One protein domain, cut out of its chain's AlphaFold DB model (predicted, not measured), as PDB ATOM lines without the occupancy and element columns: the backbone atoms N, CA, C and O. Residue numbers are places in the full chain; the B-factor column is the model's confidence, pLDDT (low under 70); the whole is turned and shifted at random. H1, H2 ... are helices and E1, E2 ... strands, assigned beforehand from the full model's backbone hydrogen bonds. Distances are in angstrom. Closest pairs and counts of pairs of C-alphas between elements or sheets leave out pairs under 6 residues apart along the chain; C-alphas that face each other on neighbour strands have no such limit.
ATOM      1  N   TRP A 106       0.447   5.716 -12.658       87.81
ATOM      2  CA  TRP A 106      -0.969   5.670 -12.991       87.81
ATOM      3  C   TRP A 106      -1.227   6.478 -14.269       87.81
ATOM      4  O   TRP A 106      -0.698   7.579 -14.444       87.81
ATOM      5  N   VAL A 107      -1.999   5.903 -15.191       88.88
ATOM      6  CA  VAL A 107      -2.261   6.468 -16.519       88.88
ATOM      7  C   VAL A 107      -3.761   6.434 -16.785       88.88
ATOM      8  O   VAL A 107      -4.378   5.375 -16.681       88.88
ATOM      9  N   HIS A 108      -4.331   7.580 -17.167       88.94
ATOM     10  CA  HIS A 108      -5.745   7.696 -17.524       88.94
ATOM     11  C   HIS A 108      -5.990   7.178 -18.947       88.94
ATOM     12  O   HIS A 108      -6.029   7.949 -19.906       88.94
ATOM     13  N   TRP A 109      -6.094   5.863 -19.116       89.81
ATOM     14  CA  TRP A 109      -6.509   5.290 -20.396       89.81
ATOM     15  C   TRP A 109      -8.007   5.501 -20.611       89.81
ATOM     16  O   TRP A 109      -8.801   5.196 -19.729       89.81
ATOM     17  N   LEU A 110      -8.362   6.043 -21.776       86.12
ATOM     18  CA  LEU A 110      -9.749   6.301 -22.165       86.12
ATOM     19  C   LEU A 110     -10.402   5.026 -22.709       86.12
ATOM     20  O   LEU A 110      -9.718   4.180 -23.294       86.12
ATOM     21  N   ASP A 111     -11.716   4.899 -22.571       84.75
ATOM     22  CA  ASP A 111     -12.462   3.726 -23.027       84.75
ATOM     23  C   ASP A 111     -12.829   3.796 -24.519       84.75
ATOM     24  O   ASP A 111     -12.848   4.849 -25.156       84.75
ATOM     25  N   GLY A 112     -13.094   2.634 -25.120       87.12
ATOM     26  CA  GLY A 112     -13.550   2.548 -26.511       87.12
ATOM     27  C   GLY A 112     -12.586   3.194 -27.516       87.12
ATOM     28  O   GLY A 112     -11.391   2.891 -27.513       87.12
ATOM     29  N   LYS A 113     -13.120   4.065 -28.387       86.00
ATOM     30  CA  LYS A 113     -12.371   4.783 -29.440       86.00
ATOM     31  C   LYS A 113     -11.836   6.150 -29.004       86.00
ATOM     32  O   LYS A 113     -11.192   6.839 -29.792       86.00
ATOM     33  N   GLU A 114     -12.114   6.585 -27.780       86.81
ATOM     34  CA  GLU A 114     -11.635   7.883 -27.311       86.81
ATOM     35  C   GLU A 114     -10.107   7.898 -27.202       86.81
ATOM     36  O   GLU A 114      -9.487   6.944 -26.732       86.81
ATOM     37  N   GLY A 115      -9.483   8.979 -27.673       85.88
ATOM     38  CA  GLY A 115      -8.024   9.095 -27.737       85.88
ATOM     39  C   GLY A 115      -7.357   8.276 -28.848       85.88
ATOM     40  O   GLY A 115      -6.127   8.288 -28.928       85.88
ATOM     41  N   GLU A 116      -8.119   7.577 -29.697       93.31
ATOM     42  CA  GLU A 116      -7.594   6.900 -30.886       93.31
ATOM     43  C   GLU A 116      -7.239   7.917 -31.981       93.31
ATOM     44  O   GLU A 116      -7.991   8.851 -32.265       93.31
ATOM     45  N   HIS A 117      -6.082   7.733 -32.609       90.81
ATOM     46  CA  HIS A 117      -5.607   8.559 -33.710       90.81
ATOM     47  C   HIS A 117      -4.947   7.681 -34.779       90.81
ATOM     48  O   HIS A 117      -3.991   6.953 -34.513       90.81
ATOM     49  N   CYS A 118      -5.439   7.772 -36.012       94.06
ATOM     50  CA  CYS A 118      -4.974   6.967 -37.142       94.06
ATOM     51  C   CYS A 118      -4.354   7.853 -38.218       94.06
ATOM     52  O   CYS A 118      -4.921   8.890 -38.553       94.06
ATOM     53  N   GLY A 119      -3.215   7.440 -38.779       92.56
ATOM     54  CA  GLY A 119      -2.635   8.112 -39.951       92.56
ATOM     55  C   GLY A 119      -2.074   9.515 -39.689       92.56
ATOM     56  O   GLY A 119      -1.779  10.228 -40.638       92.56
ATOM     57  N   VAL A 120      -1.952   9.935 -38.424       88.81
ATOM     58  CA  VAL A 120      -1.487  11.290 -38.067       88.81
ATOM     59  C   VAL A 120       0.037  11.380 -38.099       88.81
ATOM     60  O   VAL A 120       0.594  12.313 -38.667       88.81
ATOM     61  N   SER A 121       0.714  10.410 -37.485       89.62
ATOM     62  CA  SER A 121       2.179  10.366 -37.367       89.62
ATOM     63  C   SER A 121       2.784   9.042 -37.838       89.62
ATOM     64  O   SER A 121       4.006   8.890 -37.845       89.62
ATOM     65  N   ALA A 122       1.944   8.079 -38.214       93.88
ATOM     66  CA  ALA A 122       2.356   6.765 -38.675       93.88
ATOM     67  C   ALA A 122       1.283   6.133 -39.569       93.88
ATOM     68  O   ALA A 122       0.097   6.431 -39.405       93.88
ATOM     69  N   ASP A 123       1.676   5.177 -40.412       94.56
ATOM     70  CA  ASP A 123       0.773   4.248 -41.118       94.56
ATOM     71  C   ASP A 123       0.173   3.204 -40.154       94.56
ATOM     72  O   ASP A 123       0.250   1.986 -40.352       94.56
ATOM     73  N   TRP A 124      -0.374   3.689 -39.045       93.81
ATOM     74  CA  TRP A 124      -0.908   2.900 -37.952       93.81
ATOM     75  C   TRP A 124      -1.933   3.714 -37.157       93.81
ATOM     76  O   TRP A 124      -1.993   4.944 -37.252       93.81
ATOM     77  N   CYS A 125      -2.736   3.019 -36.354       93.12
ATOM     78  CA  CYS A 125      -3.620   3.631 -35.366       93.12
ATOM     79  C   CYS A 125      -2.992   3.500 -33.981       93.12
ATOM     80  O   CYS A 125      -2.667   2.398 -33.544       93.12
ATOM     81  N   GLY A 126      -2.804   4.627 -33.305       91.50
ATOM     82  CA  GLY A 126      -2.362   4.681 -31.916       91.50
ATOM     83  C   GLY A 126      -3.497   5.116 -31.001       91.50
ATOM     84  O   GLY A 126      -4.519   5.631 -31.456       91.50
ATOM     85  N   LYS A 127      -3.300   4.933 -29.697       92.31
ATOM     86  CA  LYS A 127      -4.195   5.459 -28.672       92.31
ATOM     87  C   LYS A 127      -3.382   6.246 -27.663       92.31
ATOM     88  O   LYS A 127      -2.338   5.787 -27.206       92.31
ATOM     89  N   SER A 128      -3.870   7.425 -27.311       90.56
ATOM     90  CA  SER A 128      -3.261   8.273 -26.293       90.56
ATOM     91  C   SER A 128      -4.093   8.265 -25.010       90.56
ATOM     92  O   SER A 128      -5.323   8.233 -25.082       90.56
ATOM     93  N   PRO A 129      -3.454   8.324 -23.830       92.50
ATOM     94  CA  PRO A 129      -4.178   8.515 -22.585       92.50
ATOM     95  C   PRO A 129      -4.779   9.921 -22.522       92.50
ATOM     96  O   PRO A 129      -4.238  10.871 -23.102       92.50
ATOM     97  N   GLY A 130      -5.879  10.036 -21.786       89.06
ATOM     98  CA  GLY A 130      -6.577  11.286 -21.544       89.06
ATOM     99  C   GLY A 130      -5.798  12.240 -20.647       89.06
ATOM    100  O   GLY A 130      -4.778  11.893 -20.031       89.06
ATOM    101  N   ILE A 131      -6.310  13.467 -20.570       85.81
ATOM    102  CA  ILE A 131      -5.896  14.410 -19.538       85.81
ATOM    103  C   ILE A 131      -6.443  13.918 -18.193       85.81
ATOM    104  O   ILE A 131      -7.545  13.382 -18.098       85.81
ATOM    105  N   VAL A 132      -5.612  14.007 -17.166       81.75
ATOM    106  CA  VAL A 132      -5.951  13.676 -15.788       81.75
ATOM    107  C   VAL A 132      -6.705  14.850 -15.201       81.75
ATOM    108  O   VAL A 132      -6.211  15.975 -15.267       81.75
ATOM    109  N   GLU A 133      -7.848  14.568 -14.591       73.88
ATOM    110  CA  GLU A 133      -8.606  15.518 -13.786       73.88
ATOM    111  C   GLU A 133      -8.468  15.142 -12.305       73.88
ATOM    112  O   GLU A 133      -7.964  14.071 -11.943       73.88
ATOM    113  N   LEU A 134      -8.915  16.027 -11.415       65.62
ATOM    114  CA  LEU A 134      -8.750  15.855  -9.972       65.62
ATOM    115  C   LEU A 134      -9.371  14.548  -9.446       65.62
ATOM    116  O   LEU A 134      -8.834  13.935  -8.521       65.62
ATOM    117  N   GLN A 135     -10.458  14.080 -10.069       66.44
ATOM    118  CA  GLN A 135     -11.106  12.822  -9.706       66.44
ATOM    119  C   GLN A 135     -10.166  11.627  -9.870       66.44
ATOM    120  O   GLN A 135     -10.026  10.796  -8.972       66.44
ATOM    121  N   GLN A 136      -9.468  11.556 -11.000       74.12
ATOM    122  CA  GLN A 136      -8.522  10.483 -11.268       74.12
ATOM    123  C   GLN A 136      -7.288  10.564 -10.361       74.12
ATOM    124  O   GLN A 136      -6.745   9.530  -9.973       74.12
ATOM    125  N   VAL A 137      -6.876  11.772  -9.955       73.06
ATOM    126  CA  VAL A 137      -5.801  11.964  -8.965       73.06
ATOM    127  C   VAL A 137      -6.167  11.320  -7.627       73.06
ATOM    128  O   VAL A 137      -5.312  10.703  -6.993       73.06
ATOM    129  N   ARG A 138      -7.433  11.401  -7.198       66.31
ATOM    130  CA  ARG A 138      -7.906  10.777  -5.948       66.31
ATOM    131  C   ARG A 138      -7.781   9.257  -5.995       66.31
ATOM    132  O   ARG A 138      -7.237   8.679  -5.057       66.31
ATOM    133  N   THR A 139      -8.198   8.637  -7.099       67.69
ATOM    134  CA  THR A 139      -8.017   7.196  -7.340       67.69
ATOM    135  C   THR A 139      -6.536   6.827  -7.380       67.69
ATOM    136  O   THR A 139      -6.117   5.873  -6.730       67.69
ATOM    137  N   ALA A 140      -5.716   7.607  -8.090       72.44
ATOM    138  CA  ALA A 140      -4.283   7.356  -8.198       72.44
ATOM    139  C   ALA A 140      -3.571   7.408  -6.835       72.44
ATOM    140  O   ALA A 140      -2.697   6.586  -6.582       72.44
ATOM    141  N   LEU A 141      -3.973   8.317  -5.937       71.19
ATOM    142  CA  LEU A 141      -3.400   8.457  -4.589       71.19
ATOM    143  C   LEU A 141      -3.766   7.315  -3.628       71.19
ATOM    144  O   LEU A 141      -3.150   7.202  -2.570       71.19
ATOM    145  N   GLN A 142      -4.759   6.488  -3.961       68.69
ATOM    146  CA  GLN A 142      -5.089   5.270  -3.208       68.69
ATOM    147  C   GLN A 142      -4.306   4.046  -3.702       68.69
ATOM    148  O   GLN A 142      -4.277   3.014  -3.034       68.69
ATOM    149  N   LEU A 143      -3.677   4.148  -4.872       68.12
ATOM    150  CA  LEU A 143      -2.890   3.084  -5.477       68.12
ATOM    151  C   LEU A 143      -1.405   3.263  -5.126       68.12
ATOM    152  O   LEU A 143      -0.966   4.382  -4.858       68.12
ATOM    153  N   PRO A 144      -0.588   2.195  -5.168       68.00
ATOM    154  CA  PRO A 144       0.863   2.279  -4.975       68.00
ATOM    155  C   PRO A 144       1.581   2.899  -6.196       68.00
ATOM    156  O   PRO A 144       2.613   2.404  -6.648       68.00
ATOM    157  N   ALA A 145       1.024   3.977  -6.750       73.06
ATOM    158  CA  ALA A 145       1.574   4.732  -7.862       73.06
ATOM    159  C   ALA A 145       2.306   5.975  -7.341       73.06
ATOM    160  O   ALA A 145       1.802   6.707  -6.495       73.06
ATOM    161  N   PHE A 146       3.494   6.242  -7.883       80.88
ATOM    162  CA  PHE A 146       4.323   7.385  -7.484       80.88
ATOM    163  C   PHE A 146       4.204   8.569  -8.448       80.88
ATOM    164  O   PHE A 146       4.559   9.687  -8.092       80.88
ATOM    165  N   PHE A 147       3.725   8.340  -9.675       86.44
ATOM    166  CA  PHE A 147       3.565   9.398 -10.671       86.44
ATOM    167  C   PHE A 147       2.298   9.187 -11.501       86.44
ATOM    168  O   PHE A 147       1.859   8.054 -11.710       86.44
ATOM    169  N   ILE A 148       1.760  10.287 -12.027       85.31
ATOM    170  CA  ILE A 148       0.543  10.333 -12.844       85.31
ATOM    171  C   ILE A 148       0.812  11.021 -14.187       85.31
ATOM    172  O   ILE A 148       1.672  11.897 -14.279       85.31
ATOM    173  N   ARG A 149       0.066  10.646 -15.233       87.44
ATOM    174  CA  ARG A 149       0.035  11.357 -16.528       87.44
ATOM    175  C   ARG A 149      -1.275  11.102 -17.292       87.44
ATOM    176  O   ARG A 149      -1.881  10.051 -17.110       87.44
ATOM    177  N   LYS A 150      -1.703  11.989 -18.201       87.94
ATOM    178  CA  LYS A 150      -1.113  13.291 -18.586       87.94
ATOM    179  C   LYS A 150      -1.811  14.442 -17.863       87.94
ATOM    180  O   LYS A 150      -3.025  14.510 -17.879       87.94
ATOM    181  N   VAL A 151      -1.066  15.364 -17.269       80.94
ATOM    182  CA  VAL A 151      -1.659  16.539 -16.614       80.94
ATOM    183  C   VAL A 151      -1.787  17.672 -17.639       80.94
ATOM    184  O   VAL A 151      -0.831  17.950 -18.364       80.94
ATOM    185  N   GLY A 152      -2.978  18.267 -17.745       72.31
ATOM    186  CA  GLY A 152      -3.276  19.350 -18.685       72.31
ATOM    187  C   GLY A 152      -2.661  20.681 -18.253       72.31
ATOM    188  O   GLY A 152      -2.308  20.859 -17.094       72.31
ATOM    189  N   GLN A 153      -2.525  21.630 -19.179       63.84
ATOM    190  CA  GLN A 153      -1.866  22.911 -18.897       63.84
ATOM    191  C   GLN A 153      -2.750  23.880 -18.091       63.84
ATOM    192  O   GLN A 153      -2.226  24.642 -17.285       63.84
ATOM    193  N   ASN A 154      -4.074  23.819 -18.278       54.81
ATOM    194  CA  ASN A 154      -5.032  24.721 -17.628       54.81
ATOM    195  C   ASN A 154      -5.415  24.235 -16.220       54.81
ATOM    196  O   ASN A 154      -5.344  25.009 -15.275       54.81
ATOM    197  N   ASP A 155      -5.711  22.942 -16.067       57.03
ATOM    198  CA  ASP A 155      -6.112  22.341 -14.779       57.03
ATOM    199  C   ASP A 155      -4.920  21.753 -14.005       57.03
ATOM    200  O   ASP A 155      -5.035  21.273 -12.873       57.03
ATOM    201  N   GLY A 156      -3.733  21.773 -14.617       60.12
ATOM    202  CA  GLY A 156      -2.542  21.164 -14.048       60.12
ATOM    203  C   GLY A 156      -2.063  21.842 -12.782       60.12
ATOM    204  O   GLY A 156      -1.554  21.161 -11.897       60.12
ATOM    205  N   MET A 157      -2.273  23.154 -12.657       63.47
ATOM    206  CA  MET A 157      -1.892  23.875 -11.447       63.47
ATOM    207  C   MET A 157      -2.776  23.483 -10.262       63.47
ATOM    208  O   MET A 157      -2.266  23.348  -9.157       63.47
ATOM    209  N   ASP A 158      -4.064  23.213 -10.479       64.12
ATOM    210  CA  ASP A 158      -4.969  22.761  -9.419       64.12
ATOM    211  C   ASP A 158      -4.629  21.343  -8.959       64.12
ATOM    212  O   ASP A 158      -4.582  21.072  -7.758       64.12
ATOM    213  N   ILE A 159      -4.282  20.458  -9.897       66.81
ATOM    214  CA  ILE A 159      -3.787  19.109  -9.592       66.81
ATOM    215  C   ILE A 159      -2.459  19.168  -8.836       66.81
ATOM    216  O   ILE A 159      -2.302  18.483  -7.823       66.81
ATOM    217  N   VAL A 160      -1.510  19.989  -9.294       69.31
ATOM    218  CA  VAL A 160      -0.219  20.184  -8.621       69.31
ATOM    219  C   VAL A 160      -0.442  20.736  -7.220       69.31
ATOM    220  O   VAL A 160       0.040  20.136  -6.269       69.31
ATOM    221  N   ASN A 161      -1.247  21.788  -7.067       66.62
ATOM    222  CA  ASN A 161      -1.580  22.376  -5.772       66.62
ATOM    223  C   ASN A 161      -2.261  21.364  -4.841       66.62
ATOM    224  O   ASN A 161      -1.986  21.350  -3.642       66.62
ATOM    225  N   TYR A 162      -3.151  20.516  -5.361       65.94
ATOM    226  CA  TYR A 162      -3.827  19.477  -4.586       65.94
ATOM    227  C   TYR A 162      -2.851  18.402  -4.102       65.94
ATOM    228  O   TYR A 162      -2.805  18.094  -2.906       65.94
ATOM    229  N   VAL A 163      -2.037  17.858  -5.011       71.38
ATOM    230  CA  VAL A 163      -1.020  16.847  -4.689       71.38
ATOM    231  C   VAL A 163       0.016  17.433  -3.734       71.38
ATOM    232  O   VAL A 163       0.319  16.819  -2.716       71.38
ATOM    233  N   GLU A 164       0.500  18.644  -3.994       70.44
ATOM    234  CA  GLU A 164       1.475  19.347  -3.166       70.44
ATOM    235  C   GLU A 164       0.924  19.634  -1.769       70.44
ATOM    236  O   GLU A 164       1.570  19.278  -0.787       70.44
ATOM    237  N   LYS A 165      -0.302  20.161  -1.638       62.47
ATOM    238  CA  LYS A 165      -0.945  20.330  -0.323       62.47
ATOM    239  C   LYS A 165      -1.070  19.004   0.420       62.47
ATOM    240  O   LYS A 165      -0.948  18.986   1.644       62.47
ATOM    241  N   ARG A 166      -1.318  17.890  -0.274       64.56
ATOM    242  CA  ARG A 166      -1.419  16.568   0.361       64.56
ATOM    243  C   ARG A 166      -0.051  16.020   0.778       64.56
ATOM    244  O   ARG A 166       0.055  15.480   1.876       64.56
ATOM    245  N   LEU A 167       0.985  16.207  -0.044       64.62
ATOM    246  CA  LEU A 167       2.366  15.798   0.240       64.62
ATOM    247  C   LEU A 167       3.005  16.652   1.349       64.62
ATOM    248  O   LEU A 167       3.599  16.104   2.274       64.62
ATOM    249  N   GLN A 168       2.830  17.976   1.316       59.38
ATOM    250  CA  GLN A 168       3.335  18.913   2.330       59.38
ATOM    251  C   GLN A 168       2.626  18.748   3.682       59.38
ATOM    252  O   GLN A 168       3.251  18.847   4.735       59.38
ATOM    253  N   ASN A 169       1.328  18.428   3.684       49.69
ATOM    254  CA  ASN A 169       0.630  18.056   4.919       49.69
ATOM    255  C   ASN A 169       1.008  16.652   5.431       49.69
ATOM    256  O   ASN A 169       0.591  16.288   6.531       49.69
ATOM    257  N   GLY A 170       1.769  15.868   4.658       45.59
ATOM    258  CA  GLY A 170       2.298  14.555   5.033       45.59
ATOM    259  C   GLY A 170       3.691  14.585   5.672       45.59
ATOM    260  O   GLY A 170       4.114  13.575   6.224       45.59
TER     261      GLY A 170
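AT A GLANCE: This is residues 106 to 170 of the 349 residues of the protein "Hypothetical protein" of Hemiselmis tepida (UniProt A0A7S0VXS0). The hairpin E1 and E2 makes one end of an elongated model, its tip, residues 119 to 124, sticking out; H1, E3 and H2 form a loose group toward the other end. The 65 printed residues hold E1, E2, H1, E3 and H2 in that order; the sheet E1 - E2 is antiparallel. The class is mixed, with under half of the residues in named elements. The whole is loose, radius of gyration of the C-alphas 14.3 A, spans 48 by 24 by 16 A.

IN THESE COORDINATES: E1 is residues 116 to 118, from C-alpha 116 at (-7.594, 6.900, -30.886). E2 is 125 to 127, H1 134 to 142, 13.1 A long, and E3 147 to 149. H2, 156 to 168, 17.5 A, ends at (3.335, 18.913, 2.330).

HOW THE PARTS SIT: In the hairpin, N 117 and O 126 are within hydrogen-bond range, 2.9 A. E3 pairs with no named strand; residues 106 to 107 pair parallel with its 148 to 149. H1 and H2 only just touch, only at their ends, with 3 pairs of C-alphas within 8 A, the closest Leu 134 and Ile 159, 5.9 A. Every O i to N i+4 pair in H1 and H2 is within range.

THE WHOLE: The printed part has no cut and no long link. Confidence is under 70 at 23 residues, among them 153 to 162.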